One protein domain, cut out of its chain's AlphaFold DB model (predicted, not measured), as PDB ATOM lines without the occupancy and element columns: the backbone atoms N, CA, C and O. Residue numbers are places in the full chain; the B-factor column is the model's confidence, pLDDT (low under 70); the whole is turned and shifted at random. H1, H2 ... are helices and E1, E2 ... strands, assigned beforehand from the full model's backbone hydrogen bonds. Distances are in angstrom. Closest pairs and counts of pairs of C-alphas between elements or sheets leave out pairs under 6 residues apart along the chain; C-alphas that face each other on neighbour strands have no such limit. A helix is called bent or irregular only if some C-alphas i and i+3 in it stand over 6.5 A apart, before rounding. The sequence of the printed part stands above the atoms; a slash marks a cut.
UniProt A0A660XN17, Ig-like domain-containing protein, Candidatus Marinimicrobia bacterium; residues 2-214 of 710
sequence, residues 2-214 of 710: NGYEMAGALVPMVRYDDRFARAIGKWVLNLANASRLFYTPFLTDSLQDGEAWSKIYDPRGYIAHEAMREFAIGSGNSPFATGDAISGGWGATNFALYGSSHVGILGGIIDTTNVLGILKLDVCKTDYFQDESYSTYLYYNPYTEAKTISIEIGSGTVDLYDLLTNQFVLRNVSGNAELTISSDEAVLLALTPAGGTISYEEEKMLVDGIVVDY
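This is residues 2 to 214 of the 710 residues of the protein "Ig-like domain-containing protein" of Candidatus Marinimicrobia bacterium (UniProt A0A660XN17). An elongated model in which a stem of helices links two ends: at one end a six-stranded sheet folded back on itself, with the small sheet E9 E10 E11 beside its strand E8, at the other a loop-rich head with the hairpin E1 and E2 and the short helices H3 and H4. H2 runs from the large sheet to the head, with H1 side by side with it and H6 alongside H1. The printed part has 213 residues, with six named helices and eleven named strands in the order H1 H2 H3 E1 E2 H4 H5 H6, then E3 to E11; the class is mixed. The sheets are antiparallel, the largest in the order E3 E4 E5 E8 E6 E7. The whole is only just loose, close to compact, with a radius of gyration of the C-alphas of 20.7 A and spans of 63 by 36 by 31 A.

H1, residues 2 to 13, and H2, residues 18 to 38, form a helical hairpin, opposite ways at a shallow tilt of 24 degrees, with the closest C-alphas, Val 11 and Ile 24, 6.7 A apart. H2 is irregular, C-alphas 19 and 22 being 7.4 A apart, and has a kink of 31 degrees near residue 25. H3, residues 51 to 57, H4, residues 85 to 88, and H5, residues 97 to 101, touch no helix. E1, residues 67 to 69, and E2, residues 80 to 82, form a hairpin, with N 67 and O 82 2.8 A apart; the closest C-alphas of H2 and E2, Phe 38 and Ala 81, are 6.0 A apart. H6, residues 103 to 109, touches residues 4 to 8 of H1, with the closest C-alphas, Gly 8 and Ile 105, 6.0 A apart. E3, residues 110 to 112, E4, residues 119 to 122, and E5, residues 136 to 140, form a meander, each strand the antiparallel neighbour of the one before, with N 111 and O 120 2.8 A and N 121 and O 138 2.9 A apart. E6, residues 147 to 162, bends by 141 degrees at residue 156, and E7, residues 167 to 181, by 148 degrees at residue 174; N 151 and O 177 of this hairpin are 2.8 A apart. E8, residues 186 to 193, is the hinge of a folded sheet, one sheet bent back so that E3 E4 E5 face E6 E7; N 137 and O 189 are 2.9 A apart, N 159 and O 192 2.8 A. H2 is on this strongly twisted sheet at a height of 8.3 A, across the strands, at 73 degrees to E5 on the local plane; H1 only grazes it, and H6 stands at the sheet's level. E9, residues 198 to 201, E10, residues 204 to 207, and E11, residues 210 to 213, form a second meander, with N 206 and O 199 2.8 A and N 205 and O 213 2.8 A apart; the closest C-alphas of E8 and E11, Ala 190 and Val 212, are 6.6 A apart. Every O i to N i+4 pair is within hydrogen-bond range in H5 and H6, but 6 of 8 in H1, 12 of 17 in H2 and 2 of 3 in H3; H4 is too short for such a pair.

H1 begins at C-alpha 2 (150.152, 188.734, 232.910) and is 16.9 A long. H2 measures 30.5 A and ends at C-alpha 38 (159.376, 196.132, 228.527). E8 measures 22.6 A, and E11 ends at C-alpha 213 (139.869, 193.967, 259.415).

The C-alphas of Gly 74 and Thr 197, the two farthest apart, are 64.4 A from each other. The printed part has no cut; its long links are H2 to H3 and E4 to E5. The mean pLDDT of the printed part is 93.4, and residue 99 alone is under 70.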
ATOM      1  N   ASN A   2     151.114 189.369 231.979       85.00
ATOM      2  CA  ASN A   2     150.152 188.734 232.910       85.00
ATOM      3  C   ASN A   2     150.407 189.055 234.398       85.00
ATOM      4  O   ASN A   2     149.486 189.051 235.203       85.00
ATOM      5  N   GLY A   3     151.648 189.386 234.779       89.75
ATOM      6  CA  GLY A   3     151.958 189.881 236.124       89.75
ATOM      7  C   GLY A   3     151.168 191.136 236.528       89.75
ATOM      8  O   GLY A   3     150.797 191.249 237.689       89.75
ATOM      9  N   TYR A   4     150.860 192.046 235.593       90.12
ATOM     10  CA  TYR A   4     150.043 193.238 235.852       90.12
ATOM     11  C   TYR A   4     148.638 192.864 236.331       90.12
ATOM     12  O   TYR A   4     148.177 193.354 237.356       90.12
ATOM     13  N   GLU A   5     147.989 191.946 235.620       90.56
ATOM     14  CA  GLU A   5     146.649 191.446 235.941       90.56
ATOM     15  C   GLU A   5     146.648 190.685 237.263       90.56
ATOM     16  O   GLU A   5     145.781 190.899 238.109       90.56
ATOM     17  N   MET A   6     147.675 189.858 237.478       95.00
ATOM     18  CA  MET A   6     147.848 189.139 238.736       95.00
ATOM     19  C   MET A   6     148.020 190.102 239.911       95.00
ATOM     20  O   MET A   6     147.470 189.840 240.973       95.00
ATOM     21  N   ALA A   7     148.707 191.237 239.748       96.00
ATOM     22  CA  ALA A   7     148.764 192.258 240.795       96.00
ATOM     23  C   ALA A   7     147.384 192.872 241.067       96.00
ATOM     24  O   ALA A   7     147.020 193.040 242.227       96.00
ATOM     25  N   GLY A   8     146.595 193.116 240.014       95.19
ATOM     26  CA  GLY A   8     145.209 193.572 240.134       95.19
ATOM     27  C   GLY A   8     144.329 192.653 240.983       95.19
ATOM     28  O   GLY A   8     143.494 193.143 241.736       95.19
ATOM     29  N   ALA A   9     144.544 191.338 240.912       93.94
ATOM     30  CA  ALA A   9     143.802 190.357 241.704       93.94
ATOM     31  C   ALA A   9     144.411 190.100 243.097       93.94
ATOM     32  O   ALA A   9     143.691 189.989 244.087       93.94
ATOM     33  N   LEU A  10     145.738 189.985 243.188       96.94
ATOM     34  CA  LEU A  10     146.427 189.523 244.397       96.94
ATOM     35  C   LEU A  10     146.683 190.627 245.423       96.94
ATOM     36  O   LEU A  10     146.829 190.320 246.602       96.94
ATOM     37  N   VAL A  11     146.772 191.894 245.007       98.06
ATOM     38  CA  VAL A  11     146.984 192.994 245.958       98.06
ATOM     39  C   VAL A  11     145.749 193.213 246.839       98.06
ATOM     40  O   VAL A  11     145.925 193.215 248.052       98.06
ATOM     41  N   PRO A  12     144.511 193.292 246.310       97.19
ATOM     42  CA  PRO A  12     143.312 193.365 247.150       97.19
ATOM     43  C   PRO A  12     143.100 192.168 248.072       97.19
ATOM     44  O   PRO A  12     142.628 192.323 249.196       97.19
ATOM     45  N   MET A  13     143.487 190.971 247.620       96.19
ATOM     46  CA  MET A  13     143.330 189.726 248.376       96.19
ATOM     47  C   MET A  13     143.923 189.813 249.792       96.19
ATOM     48  O   MET A  13     143.364 189.217 250.709       96.19
ATOM     49  N   VAL A  14     145.004 190.578 250.002       96.56
ATOM     50  CA  VAL A  14     145.655 190.694 251.322       96.56
ATOM     51  C   VAL A  14     144.778 191.373 252.380       96.56
ATOM     52  O   VAL A  14     145.099 191.292 253.556       96.56
ATOM     53  N   ARG A  15     143.669 192.017 251.993       94.50
ATOM     54  CA  ARG A  15     142.643 192.496 252.937       94.50
ATOM     55  C   ARG A  15     141.864 191.355 253.586       94.50
ATOM     56  O   ARG A  15     141.383 191.506 254.701       94.50
ATOM     57  N   TYR A  16     141.707 190.252 252.859       93.25
ATOM     58  CA  TYR A  16     140.904 189.096 253.250       93.25
ATOM     59  C   TYR A  16     141.775 187.935 253.752       93.25
ATOM     60  O   TYR A  16     141.317 187.112 254.540       93.25
ATOM     61  N   ASP A  17     143.029 187.859 253.297       92.44
ATOM     62  CA  ASP A  17     144.040 186.904 253.760       92.44
ATOM     63  C   ASP A  17     145.406 187.601 253.869       92.44
ATOM     64  O   ASP A  17     146.249 187.603 252.963       92.44
ATOM     65  N   ASP A  18     145.588 188.255 255.006       92.12
ATOM     66  CA  ASP A  18     146.693 189.142 255.354       92.12
ATOM     67  C   ASP A  18     148.031 188.407 255.559       92.12
ATOM     68  O   ASP A  18     149.104 188.987 255.373       92.12
ATOM     69  N   ARG A  19     147.998 187.088 255.779       94.25
ATOM     70  CA  ARG A  19     149.184 186.209 255.848       94.25
ATOM     71  C   ARG A  19     150.083 186.314 254.613       94.25
ATOM     72  O   ARG A  19     151.284 186.036 254.686       94.25
ATOM     73  N   PHE A  20     149.527 186.709 253.467       97.25
ATOM     74  CA  PHE A  20     150.269 186.887 252.220       97.25
ATOM     75  C   PHE A  20     150.859 188.291 252.032       97.25
ATOM     76  O   PHE A  20     151.640 188.481 251.096       97.25
ATOM     77  N   ALA A  21     150.573 189.256 252.912       97.56
ATOM     78  CA  ALA A  21     150.983 190.657 252.781       97.56
ATOM     79  C   ALA A  21     152.482 190.824 252.492       97.56
ATOM     80  O   ALA A  21     152.866 191.476 251.518       97.56
ATOM     81  N   ARG A  22     153.351 190.163 253.267       98.06
ATOM     82  CA  ARG A  22     154.808 190.215 253.053       98.06
ATOM     83  C   ARG A  22     155.224 189.645 251.695       98.06
ATOM     84  O   ARG A  22     156.054 190.235 251.001       98.06
ATOM     85  N   ALA A  23     154.659 188.503 251.305       98.25
ATOM     86  CA  ALA A  23     154.990 187.847 250.041       98.25
ATOM     87  C   ALA A  23     154.522 188.675 248.834       98.25
ATOM     88  O   ALA A  23     155.296 188.873 247.897       98.25
ATOM     89  N   ILE A  24     153.297 189.202 248.888       98.44
ATOM     90  CA  ILE A  24     152.720 190.048 247.842       98.44
ATOM     91  C   ILE A  24     153.459 191.381 247.754       98.44
ATOM     92  O   ILE A  24     153.881 191.746 246.661       98.44
ATOM     93  N   GLY A  25     153.723 192.063 248.871       98.12
ATOM     94  CA  GLY A  25     154.483 193.317 248.875       98.12
ATOM     95  C   GLY A  25     155.875 193.153 248.253       98.12
ATOM     96  O   GLY A  25     156.278 193.930 247.381       98.12
ATOM     97  N   LYS A  26     156.580 192.072 248.608       98.25
ATOM     98  CA  LYS A  26     157.865 191.707 247.996       98.25
ATOM     99  C   LYS A  26     157.744 191.396 246.506       98.25
ATOM    100  O   LYS A  26     158.595 191.815 245.716       98.25
ATOM    101  N   TRP A  27     156.730 190.633 246.110       98.19
ATOM    102  CA  TRP A  27     156.523 190.251 244.716       98.19
ATOM    103  C   TRP A  27     156.172 191.462 243.843       98.19
ATOM    104  O   TRP A  27     156.791 191.631 242.795       98.19
ATOM    105  N   VAL A  28     155.283 192.350 244.299       97.94
ATOM    106  CA  VAL A  28     154.899 193.575 243.576       97.94
ATOM    107  C   VAL A  28     156.091 194.511 243.394       97.94
ATOM    108  O   VAL A  28     156.271 195.042 242.301       97.94
ATOM    109  N   LEU A  29     156.961 194.661 244.400       97.19
ATOM    110  CA  LEU A  29     158.204 195.427 244.250       97.19
ATOM    111  C   LEU A  29     159.079 194.881 243.106       97.19
ATOM    112  O   LEU A  29     159.579 195.642 242.275       97.19
ATOM    113  N   ASN A  30     159.244 193.557 243.039       96.19
ATOM    114  CA  ASN A  30     160.011 192.913 241.972       96.19
ATOM    115  C   ASN A  30     159.315 193.035 240.613       96.19
ATOM    116  O   ASN A  30     159.979 193.322 239.618       96.19
ATOM    117  N   LEU A  31     157.993 192.864 240.572       95.31
ATOM    118  CA  LEU A  31     157.187 193.039 239.370       95.31
ATOM    119  C   LEU A  31     157.325 194.463 238.829       95.31
ATOM    120  O   LEU A  31     157.634 194.623 237.652       95.31
ATOM    121  N   ALA A  32     157.159 195.488 239.666       93.31
ATOM    122  CA  ALA A  32     157.289 196.888 239.269       93.31
ATOM    123  C   ALA A  32     158.687 197.179 238.701       93.31
ATOM    124  O   ALA A  32     158.817 197.761 237.623       93.31
ATOM    125  N   ASN A  33     159.741 196.692 239.366       92.12
ATOM    126  CA  ASN A  33     161.111 196.845 238.876       92.12
ATOM    127  C   ASN A  33     161.373 196.080 237.567       92.12
ATOM    128  O   ASN A  33     162.109 196.582 236.725       92.12
ATOM    129  N   ALA A  34     160.802 194.889 237.375       91.56
ATOM    130  CA  ALA A  34     160.963 194.111 236.145       91.56
ATOM    131  C   ALA A  34     160.143 194.686 234.977       91.56
ATOM    132  O   ALA A  34     160.567 194.619 233.827       91.56
ATOM    133  N   SER A  35     158.993 195.293 235.267       91.19
ATOM    134  CA  SER A  35     158.060 195.824 234.266       91.19
ATOM    135  C   SER A  35     158.668 196.932 233.411       91.19
ATOM    136  O   SER A  35     158.357 197.037 232.227       91.19
ATOM    137  N   ARG A  36     159.610 197.711 233.962       89.50
ATOM    138  CA  ARG A  36     160.338 198.733 233.193       89.50
ATOM    139  C   ARG A  36     161.120 198.149 232.012       89.50
ATOM    140  O   ARG A  36     161.328 198.856 231.038       89.50
ATOM    141  N   LEU A  37     161.521 196.874 232.073       91.19
ATOM    142  CA  LEU A  37     162.305 196.217 231.020       91.19
ATOM    143  C   LEU A  37     161.519 196.021 229.717       91.19
ATOM    144  O   LEU A  37     162.127 195.804 228.680       91.19
ATOM    145  N   PHE A  38     160.189 196.138 229.745       91.44
ATOM    146  CA  PHE A  38     159.376 196.132 228.527       91.44
ATOM    147  C   PHE A  38     159.519 197.425 227.704       91.44
ATOM    148  O   PHE A  38     159.122 197.451 226.538       91.44
ATOM    149  N   TYR A  39     160.079 198.487 228.288       91.44
ATOM    150  CA  TYR A  39     160.177 199.810 227.679       91.44
ATOM    151  C   TYR A  39     161.607 200.113 227.234       91.44
ATOM    152  O   TYR A  39     162.586 199.852 227.940       91.44
ATOM    153  N   THR A  40     161.710 200.730 226.062       91.12
ATOM    154  CA  THR A  40     162.967 200.912 225.330       91.12
ATOM    155  C   THR A  40     164.090 201.632 226.076       91.12
ATOM    156  O   THR A  40     165.241 201.251 225.865       91.12
ATOM    157  N   PRO A  41     163.843 202.602 226.986       90.88
ATOM    158  CA  PRO A  41     164.930 203.293 227.678       90.88
ATOM    159  C   PRO A  41     165.641 202.440 228.737       90.88
ATOM    160  O   PRO A  41     166.665 202.868 229.271       90.88
ATOM    161  N   PHE A  42     165.098 201.271 229.095       91.25
ATOM    162  CA  PHE A  42     165.578 200.470 230.226       91.25
ATOM    163  C   PHE A  42     166.335 199.200 229.830       91.25
ATOM    164  O   PHE A  42     166.933 198.565 230.702       91.25
ATOM    165  N   LEU A  43     166.351 198.854 228.543       90.38
ATOM    166  CA  LEU A  43     167.224 197.834 227.974       90.38
ATOM    167  C   LEU A  43     168.134 198.461 226.922       90.38
ATOM    168  O   LEU A  43     167.797 199.449 226.281       90.38
ATOM    169  N   THR A  44     169.318 197.884 226.754       91.19
ATOM    170  CA  THR A  44     170.208 198.260 225.656       91.19
ATOM    171  C   THR A  44     169.672 197.725 224.338       91.19
ATOM    172  O   THR A  44     169.086 196.646 224.312       91.19
ATOM    173  N   ASP A  45     169.987 198.401 223.239       89.56
ATOM    174  CA  ASP A  45     169.593 198.036 221.871       89.56
ATOM    175  C   ASP A  45     169.876 196.560 221.508       89.56
ATOM    176  O   ASP A  45     169.088 195.923 220.822       89.56
ATOM    177  N   SER A  46     170.940 195.945 222.042       90.94
ATOM    178  CA  SER A  46     171.259 194.523 221.811       90.94
ATOM    179  C   SER A  46     170.363 193.512 222.550       90.94
ATOM    180  O   SER A  46     170.496 192.304 222.337       90.94
ATOM    181  N   LEU A  47     169.506 193.983 223.458       94.38
ATOM    182  CA  LEU A  47     168.621 193.185 224.316       94.38
ATOM    183  C   LEU A  47     167.133 193.425 224.002       94.38
ATOM    184  O   LEU A  47     166.265 193.096 224.807       94.38
ATOM    185  N   GLN A  48     166.834 194.006 222.843       93.19
ATOM    186  CA  GLN A  48     165.476 194.266 222.381       93.19
ATOM    187  C   GLN A  48     165.413 194.261 220.852       93.19
ATOM    188  O   GLN A  48     166.439 194.414 220.189       93.19
ATOM    189  N   ASP A  49     164.224 194.082 220.284       92.25
ATOM    190  CA  ASP A  49     163.983 194.379 218.873       92.25
ATOM    191  C   ASP A  49     163.338 195.766 218.693       92.25
ATOM    192  O   ASP A  49     163.262 196.567 219.621       92.25
ATOM    193  N   GLY A  50     163.002 196.130 217.454       90.19
ATOM    194  CA  GLY A  50     162.264 197.368 217.181       90.19
ATOM    195  C   GLY A  50     163.009 198.687 217.452       90.19
ATOM    196  O   GLY A  50     162.407 199.746 217.295       90.19
ATOM    197  N   GLU A  51     164.302 198.674 217.791       88.50
ATOM    198  CA  GLU A  51     165.110 199.866 218.120       88.50
ATOM    199  C   GLU A  51     164.981 201.003 217.088       88.50
ATOM    200  O   GLU A  51     164.711 202.155 217.431       88.50
ATOM    201  N   ALA A  52     165.155 200.686 215.802       90.06
ATOM    202  CA  ALA A  52     165.061 201.682 214.736       90.06
ATOM    203  C   ALA A  52     163.660 202.313 214.665       90.06
ATOM    204  O   ALA A  52     163.529 203.500 214.376       90.06
ATOM    205  N   TRP A  53     162.621 201.525 214.955       91.94
ATOM    206  CA  TRP A  53     161.242 201.996 214.992       91.94
ATOM    207  C   TRP A  53     161.017 202.919 216.193       91.94
ATOM    208  O   TRP A  53     160.512 204.030 216.030       91.94
ATOM    209  N   SER A  54     161.443 202.508 217.391       91.31
ATOM    210  CA  SER A  54     161.212 203.281 218.615       91.31
ATOM    211  C   SER A  54     161.926 204.630 218.597       91.31
ATOM    212  O   SER A  54     161.326 205.636 218.963       91.31
ATOM    213  N   LYS A  55     163.149 204.711 218.059       90.62
ATOM    214  CA  LYS A  55     163.882 205.985 217.925       90.62
ATOM    215  C   LYS A  55     163.168 207.013 217.038       90.62
ATOM    216  O   LYS A  55     163.388 208.209 217.212       90.62
ATOM    217  N   ILE A  56     162.324 206.564 216.107       93.81
ATOM    218  CA  ILE A  56     161.562 207.438 215.206       93.81
ATOM    219  C   ILE A  56     160.191 207.779 215.801       93.81
ATOM    220  O   ILE A  56     159.807 208.947 215.806       93.81
ATOM    221  N   TYR A  57     159.458 206.775 216.288       91.81
ATOM    222  CA  TYR A  57     158.026 206.904 216.586       91.81
ATOM    223  C   TYR A  57     157.690 206.953 218.082       91.81
ATOM    224  O   TYR A  57     156.654 207.504 218.445       91.81
ATOM    225  N   ASP A  58     158.562 206.439 218.950       91.50
ATOM    226  CA  ASP A  58     158.396 206.482 220.407       91.50
ATOM    227  C   ASP A  58     159.724 206.793 221.130       91.50
ATOM    228  O   ASP A  58     160.230 206.001 221.931       91.50
ATOM    229  N   PRO A  59     160.331 207.969 220.870       89.31
ATOM    230  CA  PRO A  59     161.663 208.305 221.380       89.31
ATOM    231  C   PRO A  59     161.710 208.482 222.905       89.31
ATOM    232  O   PRO A  59     162.785 208.676 223.472       89.31
ATOM    233  N   ARG A  60     160.552 208.472 223.573       90.56
ATOM    234  CA  ARG A  60     160.428 208.574 225.030       90.56
ATOM    235  C   ARG A  60     160.063 207.244 225.695       90.56
ATOM    236  O   ARG A  60     160.072 207.200 226.922       90.56
ATOM    237  N   GLY A  61     159.805 206.189 224.918       89.06
ATOM    238  CA  GLY A  61     159.557 204.842 225.426       89.06
ATOM    239  C   GLY A  61     158.257 204.722 226.211       89.06
ATOM    240  O   GLY A  61     158.270 204.212 227.329       89.06
ATOM    241  N   TYR A  62     157.158 205.237 225.666       90.12
ATOM    242  CA  TYR A  62     155.826 205.121 226.258       90.12
ATOM    243  C   TYR A  62     155.098 203.831 225.875       90.12
ATOM    244  O   TYR A  62     154.156 203.447 226.566       90.12
ATOM    245  N   ILE A  63     155.512 203.171 224.793       91.81
ATOM    246  CA  ILE A  63     154.902 201.942 224.296       91.81
ATOM    247  C   ILE A  63     155.791 200.762 224.687       91.81
ATOM    248  O   ILE A  63     156.974 200.697 224.355       91.81
ATOM    249  N   ALA A  64     155.206 199.819 225.417       91.81
ATOM    250  CA  ALA A  64     155.848 198.580 225.812       91.81
ATOM    251  C   ALA A  64     155.949 197.602 224.631       91.81
ATOM    252  O   ALA A  64     155.076 197.549 223.757       91.81
ATOM    253  N   HIS A  65     156.985 196.769 224.660       92.12
ATOM    254  CA  HIS A  65     156.973 195.506 223.933       92.12
ATOM    255  C   HIS A  65     155.845 194.606 224.452       92.12
ATOM    256  O   HIS A  65     155.445 194.683 225.614       92.12
ATOM    257  N   GLU A  66     155.354 193.714 223.603       86.38
ATOM    258  CA  GLU A  66     154.350 192.721 223.986       86.38
ATOM    259  C   GLU A  66     154.906 191.643 224.940       86.38
ATOM    260  O   GLU A  66     154.212 191.120 225.810       86.38
ATOM    261  N   ALA A  67     156.184 191.292 224.825       88.19
ATOM    262  CA  ALA A  67     156.763 190.171 225.547       88.19
ATOM    263  C   ALA A  67     158.196 190.438 226.021       88.19
ATOM    264  O   ALA A  67     158.957 191.222 225.460       88.19
ATOM    265  N   MET A  68     158.573 189.702 227.063       88.44
ATOM    266  CA  MET A  68     159.946 189.566 227.539       88.44
ATOM    267  C   MET A  68     160.294 188.083 227.529       88.44
ATOM    268  O   MET A  68     159.579 187.275 228.125       88.44
ATOM    269  N   ARG A  69     161.384 187.720 226.862       89.38
ATOM    270  CA  ARG A  69     161.913 186.355 226.824       89.38
ATOM    271  C   ARG A  69     163.127 186.235 227.731       89.38
ATOM    272  O   ARG A  69     163.913 187.172 227.860       89.38
ATOM    273  N   GLU A  70     163.304 185.049 228.311       90.25
ATOM    274  CA  GLU A  70     164.538 184.714 229.024       90.25
ATOM    275  C   GLU A  70     165.733 184.761 228.068       90.25
ATOM    276  O   GLU A  70     166.747 185.347 228.414       90.25
ATOM    277  N   PHE A  71     165.585 184.247 226.841       91.62
ATOM    278  CA  PHE A  71     166.604 184.333 225.797       91.62
ATOM    279  C   PHE A  71     166.021 184.805 224.465       91.62
ATOM    280  O   PHE A  71     164.941 184.378 224.047       91.62
ATOM    281  N   ALA A  72     166.777 185.644 223.766       87.75
ATOM    282  CA  ALA A  72     166.551 185.974 222.370       87.75
ATOM    283  C   ALA A  72     166.695 184.729 221.484       87.75
ATOM    284  O   ALA A  72     167.625 183.930 221.651       87.75
ATOM    285  N   ILE A  73     165.796 184.578 220.509       80.12
ATOM    286  CA  ILE A  73     165.816 183.439 219.587       80.12
ATOM    287  C   ILE A  73     167.120 183.478 218.778       80.12
ATOM    288  O   ILE A  73     167.365 184.402 218.011       80.12
ATOM    289  N   GLY A  74     167.965 182.460 218.957       82.00
ATOM    290  CA  GLY A  74     169.173 182.257 218.153       82.00
ATOM    291  C   GLY A  74     170.408 183.084 218.537       82.00
ATOM    292  O   GLY A  74     171.443 182.886 217.906       82.00
ATOM    293  N   SER A  75     170.358 183.961 219.550       78.25
ATOM    294  CA  SER A  75     171.513 184.805 219.930       78.25
ATOM    295  C   SER A  75     171.985 184.670 221.383       78.25
ATOM    296  O   SER A  75     173.030 185.213 221.724       78.25
ATOM    297  N   GLY A  76     171.268 183.933 222.243       84.56
ATOM    298  CA  GLY A  76     171.659 183.706 223.647       84.56
ATOM    299  C   GLY A  76     171.591 184.949 224.548       84.56
ATOM    300  O   GLY A  76     171.898 184.861 225.734       84.56
ATOM    301  N   ASN A  77     171.170 186.095 224.007       91.94
ATOM    302  CA  ASN A  77     171.010 187.347 224.739       91.94
ATOM    303  C   ASN A  77     169.866 187.246 225.755       91.94
ATOM    304  O   ASN A  77     168.793 186.755 225.414       91.94
ATOM    305  N   SER A  78     170.088 187.728 226.980       91.81
ATOM    306  CA  SER A  78     169.154 187.603 228.103       91.81
ATOM    307  C   SER A  78     169.215 188.822 229.036       91.81
ATOM    308  O   SER A  78     170.322 189.282 229.332       91.81
ATOM    309  N   PRO A  79     168.070 189.319 229.548       92.88
ATOM    310  CA  PRO A  79     166.715 189.067 229.046       92.88
ATOM    311  C   PRO A  79     166.486 189.810 227.713       92.88
ATOM    312  O   PRO A  79     167.246 190.721 227.389       92.88
ATOM    313  N   PHE A  80     165.463 189.439 226.936       93.88
ATOM    314  CA  PHE A  80     165.205 190.045 225.619       93.88
ATOM    315  C   PHE A  80     163.759 190.529 225.444       93.88
ATOM    316  O   PHE A  80     162.830 189.725 225.543       93.88
ATOM    317  N   ALA A  81     163.569 191.820 225.160       93.38
ATOM    318  CA  ALA A  81     162.263 192.426 224.869       93.38
ATOM    319  C   ALA A  81     161.855 192.225 223.400       93.38
ATOM    320  O   ALA A  81     162.654 192.469 222.501       93.38
ATOM    321  N   THR A  82     160.638 191.732 223.151       92.62
ATOM    322  CA  THR A  82     160.163 191.348 221.805       92.62
ATOM    323  C   THR A  82     158.634 191.169 221.771       92.62
ATOM    324  O   THR A  82     157.941 191.544 222.709       92.62
ATOM    325  N   GLY A  83     158.090 190.577 220.712       90.25
ATOM    326  CA  GLY A  83     156.681 190.216 220.527       90.25
ATOM    327  C   GLY A  83     156.558 189.166 219.425       90.25
ATOM    328  O   GLY A  83     157.575 188.614 218.988       90.25
ATOM    329  N   ASP A  84     155.343 188.863 218.976       89.38
ATOM    330  CA  ASP A  84     155.137 187.928 217.860       89.38
ATOM    331  C   ASP A  84     154.596 188.584 216.581       89.38
ATOM    332  O   ASP A  84     154.682 187.976 215.511       89.38
ATOM    333  N   ALA A  85     154.165 189.846 216.650       89.62
ATOM    334  CA  ALA A  85     153.498 190.540 215.554       89.62
ATOM    335  C   ALA A  85     154.320 190.632 214.260       89.62
ATOM    336  O   ALA A  85     153.783 190.426 213.166       89.62
ATOM    337  N   ILE A  86     155.631 190.878 214.368       89.38
ATOM    338  CA  ILE A  86     156.531 190.869 213.203       89.38
ATOM    339  C   ILE A  86     156.647 189.451 212.629       89.38
ATOM    340  O   ILE A  86     156.537 189.262 211.419       89.38
ATOM    341  N   SER A  87     156.856 188.445 213.484       86.44
ATOM    342  CA  SER A  87     157.016 187.052 213.040       86.44
ATOM    343  C   SER A  87     155.737 186.460 212.446       86.44
ATOM    344  O   SER A  87     155.803 185.596 211.576       86.44
ATOM    345  N   GLY A  88     154.587 186.962 212.891       86.62
ATOM    346  CA  GLY A  88     153.268 186.607 212.401       86.62
ATOM    347  C   GLY A  88     152.870 187.278 211.084       86.62
ATOM    348  O   GLY A  88     151.948 186.822 210.414       86.62
ATOM    349  N   GLY A  89     153.564 188.348 210.682       89.06
ATOM    350  CA  GLY A  89     153.275 189.089 209.451       89.06
ATOM    351  C   GLY A  89     152.080 190.046 209.539       89.06
ATOM    352  O   GLY A  89     151.684 190.606 208.519       89.06
ATOM    353  N   TRP A  90     151.516 190.263 210.732       86.94
ATOM    354  CA  TRP A  90     150.390 191.181 210.963       86.94
ATOM    355  C   TRP A  90     150.796 192.507 211.624       86.94
ATOM    356  O   TRP A  90     149.949 193.380 211.807       86.94
ATOM    357  N   GLY A  91     152.076 192.698 211.964       85.50
ATOM    358  CA  GLY A  91     152.585 193.940 212.545       85.50
ATOM    359  C   GLY A  91     153.925 194.381 211.962       85.50
ATOM    360  O   GLY A  91     154.814 193.575 211.709       85.50
ATOM    361  N   ALA A  92     154.093 195.694 211.791       87.44
ATOM    362  CA  ALA A  92     155.370 196.298 211.395       87.44
ATOM    363  C   ALA A  92     156.359 196.448 212.571       87.44
ATOM    364  O   ALA A  92     157.510 196.833 212.369       87.44
ATOM    365  N   THR A  93     155.901 196.198 213.800       91.25
ATOM    366  CA  THR A  93     156.684 196.297 215.031       91.25
ATOM    367  C   THR A  93     156.105 195.388 216.118       91.25
ATOM    368  O   THR A  93     154.939 195.013 216.035       91.25
ATOM    369  N   ASN A  94     156.907 195.061 217.134       92.19
ATOM    370  CA  ASN A  94     156.494 194.299 218.320       92.19
ATOM    371  C   ASN A  94     156.071 195.198 219.505       92.19
ATOM    372  O   ASN A  94     155.769 194.704 220.594       92.19
ATOM    373  N   PHE A  95     156.040 196.521 219.303       91.75
ATOM    374  CA  PHE A  95     155.424 197.474 220.229       91.75
ATOM    375  C   PHE A  95     153.903 197.468 220.078       91.75
ATOM    376  O   PHE A  95     153.393 197.575 218.961       91.75
ATOM    377  N   ALA A  96     153.172 197.409 221.192       87.44
ATOM    378  CA  ALA A  96     151.713 197.346 221.162       87.44
ATOM    379  C   ALA A  96     151.050 198.179 222.268       87.44
ATOM    380  O   ALA A  96     151.443 198.148 223.439       87.44
ATOM    381  N   LEU A  97     149.959 198.870 221.911       84.31
ATOM    382  CA  LEU A  97     149.092 199.551 222.881       84.31
ATOM    383  C   LEU A  97     148.416 198.559 223.828       84.31
ATOM    384  O   LEU A  97     148.304 198.845 225.017       84.31
ATOM    385  N   TYR A  98     148.035 197.386 223.309       80.25
ATOM    386  CA  TYR A  98     147.543 196.263 224.104       80.25
ATOM    387  C   TYR A  98     148.489 195.992 225.279       80.25
ATOM    388  O   TYR A  98     148.095 196.177 226.427       80.25
ATOM    389  N   GLY A  99     149.770 195.725 225.008       68.69
ATOM    390  CA  GLY A  99     150.738 195.427 226.062       68.69
ATOM    391  C   GLY A  99     151.066 196.588 227.004       68.69
ATOM    392  O   GLY A  99     151.437 196.371 228.157       68.69
ATOM    393  N   SER A 100     150.869 197.822 226.541       82.06
ATOM    394  CA  SER A 100     151.101 199.033 227.336       82.06
ATOM    395  C   SER A 100     149.944 199.336 228.289       82.06
ATOM    396  O   SER A 100     150.169 199.797 229.403       82.06
ATOM    397  N   SER A 101     148.701 199.060 227.887       83.44
ATOM    398  CA  SER A 101     147.505 199.463 228.643       83.44
ATOM    399  C   SER A 101     147.409 198.824 230.037       83.44
ATOM    400  O   SER A 101     146.983 199.475 230.992       83.44
ATOM    401  N   HIS A 102     147.904 197.593 230.197       85.94
ATOM    402  CA  HIS A 102     147.832 196.845 231.456       85.94
ATOM    403  C   HIS A 102     148.729 197.437 232.557       85.94
ATOM    404  O   HIS A 102     148.477 197.202 233.739       85.94
ATOM    405  N   VAL A 103     149.730 198.266 232.215       89.31
ATOM    406  CA  VAL A 103     150.543 198.979 233.221       89.31
ATOM    407  C   VAL A 103     149.693 199.923 234.078       89.31
ATOM    408  O   VAL A 103     150.057 200.207 235.217       89.31
ATOM    409  N   GLY A 104     148.535 200.360 233.567       90.06
ATOM    410  CA  GLY A 104     147.576 201.178 234.305       90.06
ATOM    411  C   GLY A 104     147.072 200.513 235.589       90.06
ATOM    412  O   GLY A 104     146.780 201.220 236.547       90.06
ATOM    413  N   ILE A 105     147.058 199.175 235.659       93.50
ATOM    414  CA  ILE A 105     146.730 198.432 236.886       93.50
ATOM    415  C   ILE A 105     147.759 198.744 237.980       93.50
ATOM    416  O   ILE A 105     147.394 199.143 239.084       93.50
ATOM    417  N   LEU A 106     149.055 198.643 237.657       93.81
ATOM    418  CA  LEU A 106     150.115 199.028 238.591       93.81
ATOM    419  C   LEU A 106     150.096 200.528 238.874       93.81
ATOM    420  O   LEU A 106     150.276 200.914 240.017       93.81
ATOM    421  N   GLY A 107     149.849 201.364 237.862       93.06
ATOM    422  CA  GLY A 107     149.743 202.814 238.038       93.06
ATOM    423  C   GLY A 107     148.584 203.245 238.942       93.06
ATOM    424  O   GLY A 107     148.647 204.311 239.541       93.06
ATOM    425  N   GLY A 108     147.533 202.426 239.057       94.75
ATOM    426  CA  GLY A 108     146.453 202.640 240.014       94.75
ATOM    427  C   GLY A 108     146.814 202.203 241.433       94.75
ATOM    428  O   GLY A 108     146.460 202.900 242.381       94.75
ATOM    429  N   ILE A 109     147.479 201.052 241.574       97.38
ATOM    430  CA  ILE A 109     147.790 200.422 242.868       97.38
ATOM    431  C   ILE A 109     149.019 201.050 243.539       97.38
ATOM    432  O   ILE A 109     149.048 201.195 244.758       97.38
ATOM    433  N   ILE A 110     150.069 201.338 242.770       97.19
ATOM    434  CA  ILE A 110     151.404 201.644 243.290       97.19
ATOM    435  C   ILE A 110     151.605 203.150 243.411       97.19
ATOM    436  O   ILE A 110     151.518 203.881 242.428       97.19
ATOM    437  N   ASP A 111     152.037 203.571 244.595       96.50
ATOM    438  CA  ASP A 111     152.621 204.880 244.853       96.50
ATOM    439  C   ASP A 111     153.987 204.741 245.559       96.50
ATOM    440  O   ASP A 111     154.380 203.674 246.050       96.50
ATOM    441  N   THR A 112     154.753 205.823 245.575       95.31
ATOM    442  CA  THR A 112     156.081 205.896 246.191       95.31
ATOM    443  C   THR A 112     156.011 206.372 247.638       95.31
ATOM    444  O   THR A 112     155.076 207.054 248.049       95.31
ATOM    445  N   THR A 113     157.032 206.033 248.423       97.19
ATOM    446  CA  THR A 113     157.268 206.647 249.736       97.19
ATOM    447  C   THR A 113     158.531 207.511 249.693       97.19
ATOM    448  O   THR A 113     159.276 207.514 248.711       97.19
ATOM    449  N   ASN A 114     158.819 208.220 250.786       97.25
ATOM    450  CA  ASN A 114     160.089 208.929 250.977       97.25
ATOM    451  C   ASN A 114     161.312 207.990 251.043       97.25
ATOM    452  O   ASN A 114     162.445 208.465 250.948       97.25
ATOM    453  N   VAL A 115     161.110 206.676 251.194       97.94
ATOM    454  CA  VAL A 115     162.172 205.666 251.161       97.94
ATOM    455  C   VAL A 115     162.070 204.883 249.857       97.94
ATOM    456  O   VAL A 115     161.170 204.068 249.663       97.94
ATOM    457  N   LEU A 116     163.027 205.107 248.953       96.06
ATOM    458  CA  LEU A 116     163.099 204.384 247.681       96.06
ATOM    459  C   LEU A 116     163.023 202.865 247.913       96.06
ATOM    460  O   LEU A 116     163.650 202.344 248.825       96.06
ATOM    461  N   GLY A 117     162.262 202.146 247.089       94.88
ATOM    462  CA  GLY A 117     162.114 200.692 247.207       94.88
ATOM    463  C   GLY A 117     161.092 200.221 248.247       94.88
ATOM    464  O   GLY A 117     160.734 199.049 248.214       94.88
ATOM    465  N   ILE A 118     160.568 201.105 249.104       98.31
ATOM    466  CA  ILE A 118     159.351 200.840 249.882       98.31
ATOM    467  C   ILE A 118     158.184 201.481 249.136       98.31
ATOM    468  O   ILE A 118     158.091 202.706 249.037       98.31
ATOM    469  N   LEU A 119     157.325 200.638 248.566       98.19
ATOM    470  CA  LEU A 119     156.137 201.062 247.829       98.19
ATOM    471  C   LEU A 119     154.946 201.206 248.777       98.19
ATOM    472  O   LEU A 119     154.832 200.455 249.746       98.19
ATOM    473  N   LYS A 120     154.056 202.145 248.458       98.19
ATOM    474  CA  LYS A 120     152.715 202.260 249.028       98.19
ATOM    475  C   LYS A 120     151.755 201.577 248.061       98.19
ATOM    476  O   LYS A 120     151.562 202.072 246.955       98.19
ATOM    477  N   LEU A 121     151.197 200.433 248.441       98.56
ATOM    478  CA  LEU A 121     150.265 199.687 247.596       98.56
ATOM    479  C   LEU A 121     148.838 199.901 248.098       98.56
ATOM    480  O   LEU A 121     148.521 199.484 249.207       98.56
ATOM    481  N   ASP A 122     147.988 200.546 247.306       98.00
ATOM    482  CA  ASP A 122     146.561 200.711 247.592       98.00
ATOM    483  C   ASP A 122     145.825 199.388 247.348       98.00
ATOM    484  O   ASP A 122     145.649 198.952 246.206       98.00
ATOM    485  N   VAL A 123     145.413 198.734 248.436       97.69
ATOM    486  CA  VAL A 123     144.745 197.425 248.378       97.69
ATOM    487  C   VAL A 123     143.254 197.533 248.065       97.69
ATOM    488  O   VAL A 123     142.618 196.524 247.777       97.69
ATOM    489  N   CYS A 124     142.689 198.739 248.071       96.50
ATOM    490  CA  CYS A 124     141.304 198.985 247.686       96.50
ATOM    491  C   CYS A 124     141.179 199.247 246.178       96.50
ATOM    492  O   CYS A 124     140.102 199.084 245.614       96.50
ATOM    493  N   LYS A 125     142.253 199.654 245.489       95.81
ATOM    494  CA  LYS A 125     142.139 200.221 244.136       95.81
ATOM    495  C   LYS A 125     141.500 199.307 243.089       95.81
ATOM    496  O   LYS A 125     140.732 199.783 242.255       95.81
ATOM    497  N   THR A 126     141.849 198.025 243.104       95.81
ATOM    498  CA  THR A 126     141.366 197.022 242.138       95.81
ATOM    499  C   THR A 126     140.423 196.004 242.769       95.81
ATOM    500  O   THR A 126     140.128 194.973 242.169       95.81
ATOM    501  N   ASP A 127     139.918 196.302 243.965       95.56
ATOM    502  CA  ASP A 127     138.885 195.515 244.626       95.56
ATOM    503  C   ASP A 127     137.500 195.938 244.109       95.56
ATOM    504  O   ASP A 127     136.771 196.705 244.741       95.56
ATOM    505  N   TYR A 128     137.174 195.523 242.882       92.44
ATOM    506  CA  TYR A 128     136.015 196.036 242.134       92.44
ATOM    507  C   TYR A 128     134.656 195.747 242.784       92.44
ATOM    508  O   TYR A 128     133.668 196.386 242.423       92.44
ATOM    509  N   PHE A 129     134.605 194.795 243.715       87.81
ATOM    510  CA  PHE A 129     133.388 194.362 244.400       87.81
ATOM    511  C   PHE A 129     133.453 194.593 245.914       87.81
ATOM    512  O   PHE A 129     132.674 193.988 246.647       87.81
ATOM    513  N   GLN A 130     134.380 195.431 246.390       91.44
ATOM    514  CA  GLN A 130     134.442 195.781 247.807       91.44
ATOM    515  C   GLN A 130     133.190 196.542 248.255       91.44
ATOM    516  O   GLN A 130     132.660 197.384 247.525       91.44
ATOM    517  N   ASP A 131     132.786 196.292 249.497       90.00
ATOM    518  CA  ASP A 131     131.876 197.168 250.229       90.00
ATOM    519  C   ASP A 131     132.562 198.502 250.578       90.00
ATOM    520  O   ASP A 131     133.748 198.713 250.307       90.00
ATOM    521  N   GLU A 132     131.823 199.415 251.213       94.56
ATOM    522  CA  GLU A 132     132.411 200.632 251.777       94.56
ATOM    523  C   GLU A 132     133.618 200.286 252.667       94.56
ATOM    524  O   GLU A 132     133.556 199.384 253.503       94.56
ATOM    525  N   SER A 133     134.737 200.984 252.466       95.25
ATOM    526  CA  SER A 133     135.991 200.695 253.159       95.25
ATOM    527  C   SER A 133     136.829 201.943 253.374       95.25
ATOM    528  O   SER A 133     136.867 202.835 252.524       95.25
ATOM    529  N   TYR A 134     137.585 201.964 254.467       96.31
ATOM    530  CA  TYR A 134     138.622 202.967 254.671       96.31
ATOM    531  C   TYR A 134     139.822 202.738 253.753       96.31
ATOM    532  O   TYR A 134     140.057 201.629 253.277       96.31
ATOM    533  N   SER A 135     140.603 203.795 253.518       95.62
ATOM    534  CA  SER A 135     141.850 203.670 252.768       95.62
ATOM    535  C   SER A 135     142.807 202.729 253.489       95.62
ATOM    536  O   SER A 135     143.181 202.986 254.637       95.62
ATOM    537  N   THR A 136     143.239 201.691 252.780       97.56
ATOM    538  CA  THR A 136     144.150 200.681 253.309       97.56
ATOM    539  C   THR A 136     145.350 200.529 252.386       97.56
ATOM    540  O   THR A 136     145.202 200.473 251.162       97.56
ATOM    541  N   TYR A 137     146.548 200.473 252.965       98.25
ATOM    542  CA  TYR A 137     147.796 200.431 252.211       98.25
ATOM    543  C   TYR A 137     148.746 199.355 252.728       98.25
ATOM    544  O   TYR A 137     148.996 199.253 253.928       98.25
ATOM    545  N   LEU A 138     149.322 198.589 251.804       98.69
ATOM    546  CA  LEU A 138     150.384 197.630 252.083       98.69
ATOM    547  C   LEU A 138     151.753 198.269 251.833       98.69
ATOM    548  O   LEU A 138     152.011 198.820 250.759       98.69
ATOM    549  N   TYR A 139     152.644 198.122 252.807       98.62
ATOM    550  CA  TYR A 139     154.048 198.511 252.730       98.62
ATOM    551  C   TYR A 139     154.931 197.294 252.990       98.62
ATOM    552  O   TYR A 139     154.647 196.500 253.880       98.62
ATOM    553  N   TYR A 140     156.031 197.164 252.251       98.62
ATOM    554  CA  TYR A 140     157.042 196.128 252.479       98.62
ATOM    555  C   TYR A 140     158.432 196.752 252.501       98.62
ATOM    556  O   TYR A 140     158.788 197.507 251.595       98.62
ATOM    557  N   ASN A 141     159.217 196.427 253.526       98.56
ATOM    558  CA  ASN A 141     160.592 196.881 253.665       98.56
ATOM    559  C   ASN A 141     161.569 195.825 253.107       98.56
ATOM    560  O   ASN A 141     161.838 194.837 253.788       98.56
ATOM    561  N   PRO A 142     162.165 196.022 251.913       98.06
ATOM    562  CA  PRO A 142     163.100 195.058 251.331       98.06
ATOM    563  C   PRO A 142     164.514 195.134 251.931       98.06
ATOM    564  O   PRO A 142     165.391 194.365 251.533       98.06
ATOM    565  N   TYR A 143     164.780 196.091 252.824       98.44
ATOM    566  CA  TYR A 143     166.107 196.316 253.384       98.44
ATOM    567  C   TYR A 143     166.416 195.342 254.524       98.44
ATOM    568  O   TYR A 143     165.538 194.893 255.256       98.44
ATOM    569  N   THR A 144     167.707 195.074 254.729       97.81
ATOM    570  CA  THR A 144     168.215 194.265 255.852       97.81
ATOM    571  C   THR A 144     168.213 195.012 257.190       97.81
ATOM    572  O   THR A 144     168.709 194.495 258.185       97.81
ATOM    573  N   GLU A 145     167.701 196.242 257.220       98.19
ATOM    574  CA  GLU A 145     167.580 197.087 258.407       98.19
ATOM    575  C   GLU A 145     166.193 197.737 258.450       98.19
ATOM    576  O   GLU A 145     165.513 197.847 257.425       98.19
ATOM    577  N   ALA A 146     165.769 198.170 259.637       98.38
ATOM    578  CA  ALA A 146     164.511 198.888 259.792       98.38
ATOM    579  C   ALA A 146     164.556 200.238 259.055       98.38
ATOM    580  O   ALA A 146     165.586 200.918 259.044       98.38
ATOM    581  N   LYS A 147     163.434 200.634 258.451       98.62
ATOM    582  CA  LYS A 147     163.290 201.903 257.726       98.62
ATOM    583  C   LYS A 147     162.058 202.651 258.207       98.62
ATOM    584  O   LYS A 147     161.023 202.039 258.445       98.62
ATOM    585  N   THR A 148     162.174 203.969 258.319       98.31
ATOM    586  CA  THR A 148     161.062 204.849 258.688       98.31
ATOM    587  C   THR A 148     160.518 205.537 257.445       98.31
ATOM    588  O   THR A 148     161.277 206.181 256.718       98.31
ATOM    589  N   ILE A 149     159.219 205.376 257.200       97.88
ATOM    590  CA  ILE A 149     158.488 206.031 256.118       97.88
ATOM    591  C   ILE A 149     157.571 207.127 256.667       97.88
ATOM    592  O   ILE A 149     157.012 206.989 257.754       97.88
ATOM    593  N   SER A 150     157.367 208.169 255.865       96.44
ATOM    594  CA  SER A 150     156.378 209.219 256.097       96.44
ATOM    595  C   SER A 150     155.074 208.851 255.392       96.44
ATOM    596  O   SER A 150     155.056 208.619 254.182       96.44
ATOM    597  N   ILE A 151     153.979 208.841 256.142       94.81
ATOM    598  CA  ILE A 151     152.619 208.555 255.687       94.81
ATOM    599  C   ILE A 151     151.844 209.870 255.660       94.81
ATOM    600  O   ILE A 151     151.657 210.512 256.695       94.81
ATOM    601  N   GLU A 152     151.388 210.265 254.476       91.88
ATOM    602  CA  GLU A 152     150.545 211.445 254.295       91.88
ATOM    603  C   GLU A 152     149.088 211.124 254.664       91.88
ATOM    604  O   GLU A 152     148.468 210.236 254.078       91.88
ATOM    605  N   ILE A 153     148.555 211.853 255.645       90.75
ATOM    606  CA  ILE A 153     147.187 211.719 256.175       90.75
ATOM    607  C   ILE A 153     146.277 212.849 255.668       90.75
ATOM    608  O   ILE A 153     145.069 212.671 255.516       90.75
ATOM    609  N   GLY A 154     146.847 214.027 255.398       86.06
ATOM    610  CA  GLY A 154     146.092 215.230 255.043       86.06
ATOM    611  C   GLY A 154     145.581 216.003 256.267       86.06
ATOM    612  O   GLY A 154     146.145 215.918 257.356       86.06
ATOM    613  N   SER A 155     144.538 216.822 256.092       84.12
ATOM    614  CA  SER A 155     144.031 217.732 257.139       84.12
ATOM    615  C   SER A 155     143.116 217.073 258.179       84.12
ATOM    616  O   SER A 155     142.817 217.697 259.198       84.12
ATOM    617  N   GLY A 156     142.660 215.844 257.927       88.44
ATOM    618  CA  GLY A 156     141.877 215.053 258.876       88.44
ATOM    619  C   GLY A 156     142.743 214.399 259.955       88.44
ATOM    620  O   GLY A 156     143.962 214.301 259.823       88.44
ATOM    621  N   THR A 157     142.098 213.940 261.027       94.12
ATOM    622  CA  THR A 157     142.721 213.127 262.083       94.12
ATOM    623  C   THR A 157     142.298 211.670 261.940       94.12
ATOM    624  O   THR A 157     141.097 211.388 261.919       94.12
ATOM    625  N   VAL A 158     143.265 210.752 261.895       96.88
ATOM    626  CA  VAL A 158     143.018 209.307 261.764       96.88
ATOM    627  C   VAL A 158     143.718 208.505 262.861       96.88
ATOM    628  O   VAL A 158     144.709 208.953 263.446       96.88
ATOM    629  N   ASP A 159     143.213 207.301 263.101       97.62
ATOM    630  CA  ASP A 159     143.903 206.228 263.809       97.62
ATOM    631  C   ASP A 159     144.434 205.222 262.770       97.62
ATOM    632  O   ASP A 159     143.689 204.772 261.894       97.62
ATOM    633  N   LEU A 160     145.723 204.877 262.858       97.44
ATOM    634  CA  LEU A 160     146.371 203.893 261.987       97.44
ATOM    635  C   LEU A 160     146.304 202.516 262.634       97.44
ATOM    636  O   LEU A 160     146.925 202.287 263.677       97.44
ATOM    637  N   TYR A 161     145.568 201.615 261.999       97.50
ATOM    638  CA  TYR A 161     145.414 200.229 262.418       97.50
ATOM    639  C   TYR A 161     146.234 199.320 261.505       97.50
ATOM    640  O   TYR A 161     146.051 199.360 260.291       97.50
ATOM    641  N   ASP A 162     147.144 198.536 262.073       97.44
ATOM    642  CA  ASP A 162     147.894 197.514 261.348       97.44
ATOM    643  C   ASP A 162     147.181 196.169 261.463       97.44
ATOM    644  O   ASP A 162     147.091 195.600 262.554       97.44
ATOM    645  N   LEU A 163     146.696 195.671 260.326       96.69
ATOM    646  CA  LEU A 163     145.946 194.423 260.232       96.69
ATOM    647  C   LEU A 163     146.829 193.221 260.599       96.69
ATOM    648  O   LEU A 163     146.354 192.301 261.243       96.69
ATOM    649  N   LEU A 164     148.133 193.261 260.298       95.75
ATOM    650  CA  LEU A 164     149.033 192.120 260.543       95.75
ATOM    651  C   LEU A 164     149.330 191.876 262.024       95.75
ATOM    652  O   LEU A 164     149.692 190.770 262.419       95.75
ATOM    653  N   THR A 165     149.253 192.930 262.835       95.06
ATOM    654  CA  THR A 165     149.472 192.863 264.286       95.06
ATOM    655  C   THR A 165     148.176 193.027 265.077       95.06
ATOM    656  O   THR A 165     148.212 193.001 266.309       95.06
ATOM    657  N   ASN A 166     147.055 193.229 264.376       95.00
ATOM    658  CA  ASN A 166     145.737 193.585 264.891       95.00
ATOM    659  C   ASN A 166     145.764 194.743 265.911       95.00
ATOM    660  O   ASN A 166     145.019 194.752 266.900       95.00
ATOM    661  N   GLN A 167     146.636 195.737 265.703       94.56
ATOM    662  CA  GLN A 167     146.878 196.824 266.655       94.56
ATOM    663  C   GLN A 167     146.797 198.207 266.017       94.56
ATOM    664  O   GLN A 167     147.254 198.455 264.906       94.56
ATOM    665  N   PHE A 168     146.297 199.168 266.795       95.94
ATOM    666  CA  PHE A 168     146.465 200.579 266.469       95.94
ATOM    667  C   PHE A 168     147.903 201.008 266.751       95.94
ATOM    668  O   PHE A 168     148.282 201.198 267.909       95.94
ATOM    669  N   VAL A 169     148.692 201.173 265.693       96.75
ATOM    670  CA  VAL A 169     150.112 201.535 265.777       96.75
ATOM    671  C   VAL A 169     150.317 203.026 266.035       96.75
ATOM    672  O   VAL A 169     151.281 203.408 266.696       96.75
ATOM    673  N   LEU A 170     149.394 203.873 265.569       95.88
ATOM    674  CA  LEU A 170     149.361 205.311 265.840       95.88
ATOM    675  C   LEU A 170     147.912 205.774 265.999       95.88
ATOM    676  O   LEU A 170     147.013 205.260 265.340       95.88
ATOM    677  N   ARG A 171     147.677 206.762 266.868       96.25
ATOM    678  CA  ARG A 171     146.340 207.311 267.130       96.25
ATOM    679  C   ARG A 171     146.325 208.827 267.051       96.25
ATOM    680  O   ARG A 171     147.294 209.468 267.457       96.25
ATOM    681  N   ASN A 172     145.201 209.376 266.601       94.94
ATOM    682  CA  ASN A 172     144.924 210.803 266.502       94.94
ATOM    683  C   ASN A 172     146.030 211.575 265.756       94.94
ATOM    684  O   ASN A 172     146.495 212.625 266.207       94.94
ATOM    685  N   VAL A 173     146.485 211.023 264.628       95.75
ATOM    686  CA  VAL A 173     147.535 211.615 263.787       95.75
ATOM    687  C   VAL A 173     146.927 212.400 262.625       95.75
ATOM    688  O   VAL A 173     145.868 212.048 262.115       95.75
ATOM    689  N   SER A 174     147.589 213.483 262.217       94.31
ATOM    690  CA  SER A 174     147.186 214.354 261.100       94.31
ATOM    691  C   SER A 174     148.418 214.922 260.396       94.31
ATOM    692  O   SER A 174     149.525 214.879 260.939       94.31
ATOM    693  N   GLY A 175     148.244 215.457 259.189       93.94
ATOM    694  CA  GLY A 175     149.348 215.934 258.362       93.94
ATOM    695  C   GLY A 175     150.193 214.763 257.872       93.94
ATOM    696  O   GLY A 175     149.761 214.040 256.978       93.94
ATOM    697  N   ASN A 176     151.364 214.575 258.481       92.88
ATOM    698  CA  ASN A 176     152.283 213.476 258.187       92.88
ATOM    699  C   ASN A 176     152.565 212.670 259.458       92.88
ATOM    700  O   ASN A 176     152.836 213.244 260.515       92.88
ATOM    701  N   ALA A 177     152.544 211.347 259.336       94.38
ATOM    702  CA  ALA A 177     152.888 210.412 260.399       94.38
ATOM    703  C   ALA A 177     154.120 209.590 260.004       94.38
ATOM    704  O   ALA A 177     154.232 209.158 258.863       94.38
ATOM    705  N   GLU A 178     155.033 209.348 260.941       96.06
ATOM    706  CA  GLU A 178     156.214 208.512 260.701       96.06
ATOM    707  C   GLU A 178     155.964 207.092 261.220       96.06
ATOM    708  O   GLU A 178     155.590 206.915 262.382       96.06
ATOM    709  N   LEU A 179     156.205 206.081 260.386       96.56
ATOM    710  CA  LEU A 179     156.101 204.670 260.756       96.56
ATOM    711  C   LEU A 179     157.413 203.942 260.461       96.56
ATOM    712  O   LEU A 179     157.924 203.989 259.343       96.56
ATOM    713  N   THR A 180     157.935 203.216 261.449       97.75
ATOM    714  CA  THR A 180     159.117 202.360 261.278       97.75
ATOM    715  C   THR A 180     158.700 200.931 260.956       97.75
ATOM    716  O   THR A 180     157.996 200.305 261.741       97.75
ATOM    717  N   ILE A 181     159.188 200.402 259.835       98.25
ATOM    718  CA  ILE A 181     158.980 199.021 259.392       98.25
ATOM    719  C   ILE A 181     160.275 198.239 259.617       98.25
ATOM    720  O   ILE A 181     161.348 198.661 259.172       98.25
ATOM    721  N   SER A 182     160.189 197.096 260.298       98.25
ATOM    722  CA  SER A 182     161.323 196.190 260.526       98.25
ATOM    723  C   SER A 182     161.933 195.676 259.217       98.25
ATOM    724  O   SER A 182     161.319 195.746 258.154       98.25
ATOM    725  N   SER A 183     163.175 195.195 259.275       98.06
ATOM    726  CA  SER A 183     163.861 194.630 258.107       98.06
ATOM    727  C   SER A 183     163.114 193.424 257.549       98.06
ATOM    728  O   SER A 183     162.801 192.520 258.318       98.06
ATOM    729  N   ASP A 184     162.920 193.374 256.231       97.81
ATOM    730  CA  ASP A 184     162.242 192.271 255.540       97.81
ATOM    731  C   ASP A 184     160.816 191.993 256.058       97.81
ATOM    732  O   ASP A 184     160.326 190.879 255.917       97.81
ATOM    733  N   GLU A 185     160.133 192.993 256.616       98.12
ATOM    734  CA  GLU A 185     158.754 192.885 257.109       98.12
ATOM    735  C   GLU A 185     157.779 193.744 256.298       98.12
ATOM    736  O   GLU A 185     158.175 194.648 255.553       98.12
ATOM    737  N   ALA A 186     156.489 193.441 256.438       98.25
ATOM    738  CA  ALA A 186     155.400 194.224 255.868       98.25
ATOM    739  C   ALA A 186     154.506 194.822 256.956       98.25
ATOM    740  O   ALA A 186     154.519 194.365 258.093       98.25
ATOM    741  N   VAL A 187     153.744 195.848 256.584       98.12
ATOM    742  CA  VAL A 187     152.682 196.452 257.400       98.12
ATOM    743  C   VAL A 187     151.481 196.681 256.491       98.12
ATOM    744  O   VAL A 187     151.656 197.155 255.363       98.12
ATOM    745  N   LEU A 188     150.281 196.352 256.965       98.19
ATOM    746  CA  LEU A 188     149.030 196.557 256.237       98.19
ATOM    747  C   LEU A 188     148.169 197.541 257.025       98.19
ATOM    748  O   LEU A 188     147.537 197.173 258.006       98.19
ATOM    749  N   LEU A 189     148.185 198.810 256.618       97.62
ATOM    750  CA  LEU A 189     147.618 199.906 257.397       97.62
ATOM    751  C   LEU A 189     146.261 200.353 256.878       97.62
ATOM    752  O   LEU A 189     146.194 200.883 255.772       97.62
ATOM    753  N   ALA A 190     145.233 200.265 257.717       97.19
ATOM    754  CA  ALA A 190     143.960 200.947 257.519       97.19
ATOM    755  C   ALA A 190     143.945 202.312 258.228       97.19
ATOM    756  O   ALA A 190     144.330 202.437 259.396       97.19
ATOM    757  N   LEU A 191     143.490 203.346 257.517       96.81
ATOM    758  CA  LEU A 191     143.363 204.719 258.016       96.81
ATOM    759  C   LEU A 191     141.918 204.971 258.458       96.81
ATOM    760  O   LEU A 191     141.065 205.336 257.652       96.81
ATOM    761  N   THR A 192     141.648 204.787 259.746       96.88
ATOM    762  CA  THR A 192     140.294 204.891 260.316       96.88
ATOM    763  C   THR A 192     140.044 206.264 260.958       96.88
ATOM    764  O   THR A 192     141.005 206.923 261.360       96.88
ATOM    765  N   PRO A 193     138.792 206.735 261.098       96.31
ATOM    766  CA  PRO A 193     138.486 207.965 261.822       96.31
ATOM    767  C   PRO A 193     139.029 207.918 263.255       96.31
ATOM    768  O   PRO A 193     138.841 206.933 263.972       96.31
ATOM    769  N   ALA A 194     139.701 208.990 263.688       95.62
ATOM    770  CA  ALA A 194     140.258 209.047 265.037       95.62
ATOM    771  C   ALA A 194     139.152 208.887 266.098       95.62
ATOM    772  O   ALA A 194     138.215 209.684 266.152       95.62
ATOM    773  N   GLY A 195     139.284 207.872 266.958       93.69
ATOM    774  CA  GLY A 195     138.309 207.589 268.017       93.69
ATOM    775  C   GLY A 195     136.969 207.003 267.548       93.69
ATOM    776  O   GLY A 195     136.005 207.078 268.310       93.69
ATOM    777  N   GLY A 196     136.899 206.438 266.338       95.25
ATOM    778  CA  GLY A 196     135.703 205.752 265.841       95.25
ATOM    779  C   GLY A 196     135.264 204.567 266.717       95.25
ATOM    780  O   GLY A 196     136.044 203.991 267.484       95.25
ATOM    781  N   THR A 197     133.987 204.202 266.620       97.25
ATOM    782  CA  THR A 197     133.356 203.166 267.451       97.25
ATOM    783  C   THR A 197     133.709 201.775 266.943       97.25
ATOM    784  O   THR A 197     133.348 201.424 265.824       97.25
ATOM    785  N   ILE A 198     134.365 200.963 267.775       96.19
ATOM    786  CA  ILE A 198     134.755 199.591 267.420       96.19
ATOM    787  C   ILE A 198     133.613 198.612 267.718       96.19
ATOM    788  O   ILE A 198     133.090 198.585 268.836       96.19
ATOM    789  N   SER A 199     133.280 197.769 266.745       95.31
ATOM    790  CA  SER A 199     132.379 196.619 266.894       95.31
ATOM    791  C   SER A 199     132.919 195.403 266.142       95.31
ATOM    792  O   SER A 199     133.857 195.530 265.360       95.31
ATOM    793  N   TYR A 200     132.329 194.229 266.372       92.44
ATOM    794  CA  TYR A 200     132.748 192.981 265.734       92.44
ATOM    795  C   TYR A 200     131.556 192.241 265.125       92.44
ATOM    796  O   TYR A 200     130.497 192.155 265.750       92.44
ATOM    797  N   GLU A 201     131.758 191.685 263.934       89.31
ATOM    798  CA  GLU A 201     130.849 190.749 263.270       89.31
ATOM    799  C   GLU A 201     131.639 189.494 262.901       89.31
ATOM    800  O   GLU A 201     132.414 189.506 261.947       89.31
ATOM    801  N   GLU A 202     131.462 188.421 263.676       87.69
ATOM    802  CA  GLU A 202     132.344 187.245 263.610       87.69
ATOM    803  C   GLU A 202     133.818 187.681 263.794       87.69
ATOM    804  O   GLU A 202     134.116 188.373 264.771       87.69
ATOM    805  N   GLU A 203     134.746 187.310 262.909       88.62
ATOM    806  CA  GLU A 203     136.150 187.748 262.972       88.62
ATOM    807  C   GLU A 203     136.373 189.150 262.411       88.62
ATOM    808  O   GLU A 203     137.479 189.684 262.497       88.62
ATOM    809  N   LYS A 204     135.349 189.788 261.843       92.88
ATOM    810  CA  LYS A 204     135.512 191.118 261.267       92.88
ATOM    811  C   LYS A 204     135.504 192.168 262.365       92.88
ATOM    812  O   LYS A 204     134.561 192.232 263.152       92.88
ATOM    813  N   MET A 205     136.504 193.040 262.374       95.88
ATOM    814  CA  MET A 205     136.485 194.268 263.162       95.88
ATOM    815  C   MET A 205     135.953 195.410 262.303       95.88
ATOM    816  O   MET A 205     136.420 195.637 261.186       95.88
ATOM    817  N   LEU A 206     135.003 196.161 262.849       97.31
ATOM    818  CA  LEU A 206     134.403 197.324 262.216       97.31
ATOM    819  C   LEU A 206     134.723 198.583 263.020       97.31
ATOM    820  O   LEU A 206     134.785 198.541 264.250       97.31
ATOM    821  N   VAL A 207     134.876 199.710 262.327       97.56
ATOM    822  CA  VAL A 207     134.945 201.051 262.920       97.56
ATOM    823  C   VAL A 207     133.842 201.906 262.313       97.56
ATOM    824  O   VAL A 207     133.793 202.090 261.098       97.56
ATOM    825  N   ASP A 208     132.945 202.403 263.165       96.94
ATOM    826  CA  ASP A 208     131.737 203.145 262.781       96.94
ATOM    827  C   ASP A 208     130.859 202.385 261.764       96.94
ATOM    828  O   ASP A 208     130.234 202.972 260.887       96.94
ATOM    829  N   GLY A 209     130.806 201.054 261.896       95.75
ATOM    830  CA  GLY A 209     130.013 200.169 261.034       95.75
ATOM    831  C   GLY A 209     130.670 199.795 259.701       95.75
ATOM    832  O   GLY A 209     130.078 199.038 258.941       95.75
ATOM    833  N   ILE A 210     131.888 200.271 259.427       97.12
ATOM    834  CA  ILE A 210     132.665 199.933 258.226       97.12
ATOM    835  C   ILE A 210     133.728 198.892 258.591       97.12
ATOM    836  O   ILE A 210     134.460 199.080 259.565       97.12
ATOM    837  N   VAL A 211     133.836 197.805 257.819       96.38
ATOM    838  CA  VAL A 211     134.828 196.741 258.059       96.38
ATOM    839  C   VAL A 211     136.247 197.278 257.846       96.38
ATOM    840  O   VAL A 211     136.575 197.823 256.792       96.38
ATOM    841  N   VAL A 212     137.092 197.105 258.861       96.19
ATOM    842  CA  VAL A 212     138.508 197.504 258.871       96.19
ATOM    843  C   VAL A 212     139.418 196.294 258.706       96.19
ATOM    844  O   VAL A 212     140.393 196.361 257.965       96.19
ATOM    845  N   ASP A 213     139.086 195.199 259.384       95.12
ATOM    846  CA  ASP A 213     139.869 193.967 259.415       95.12
ATOM    847  C   ASP A 213     138.926 192.779 259.245       95.12
ATOM    848  O   ASP A 213     137.909 192.707 259.934       95.12
ATOM    849  N   TYR A 214     139.238 191.875 258.318       92.75
ATOM    850  CA  TYR A 214     138.436 190.678 258.061       92.75
ATOM    851  C   TYR A 214     138.844 189.485 258.934       92.75
ATOM    852  O   TYR A 214     138.064 188.544 259.039       92.75
TER     853      TYR A 214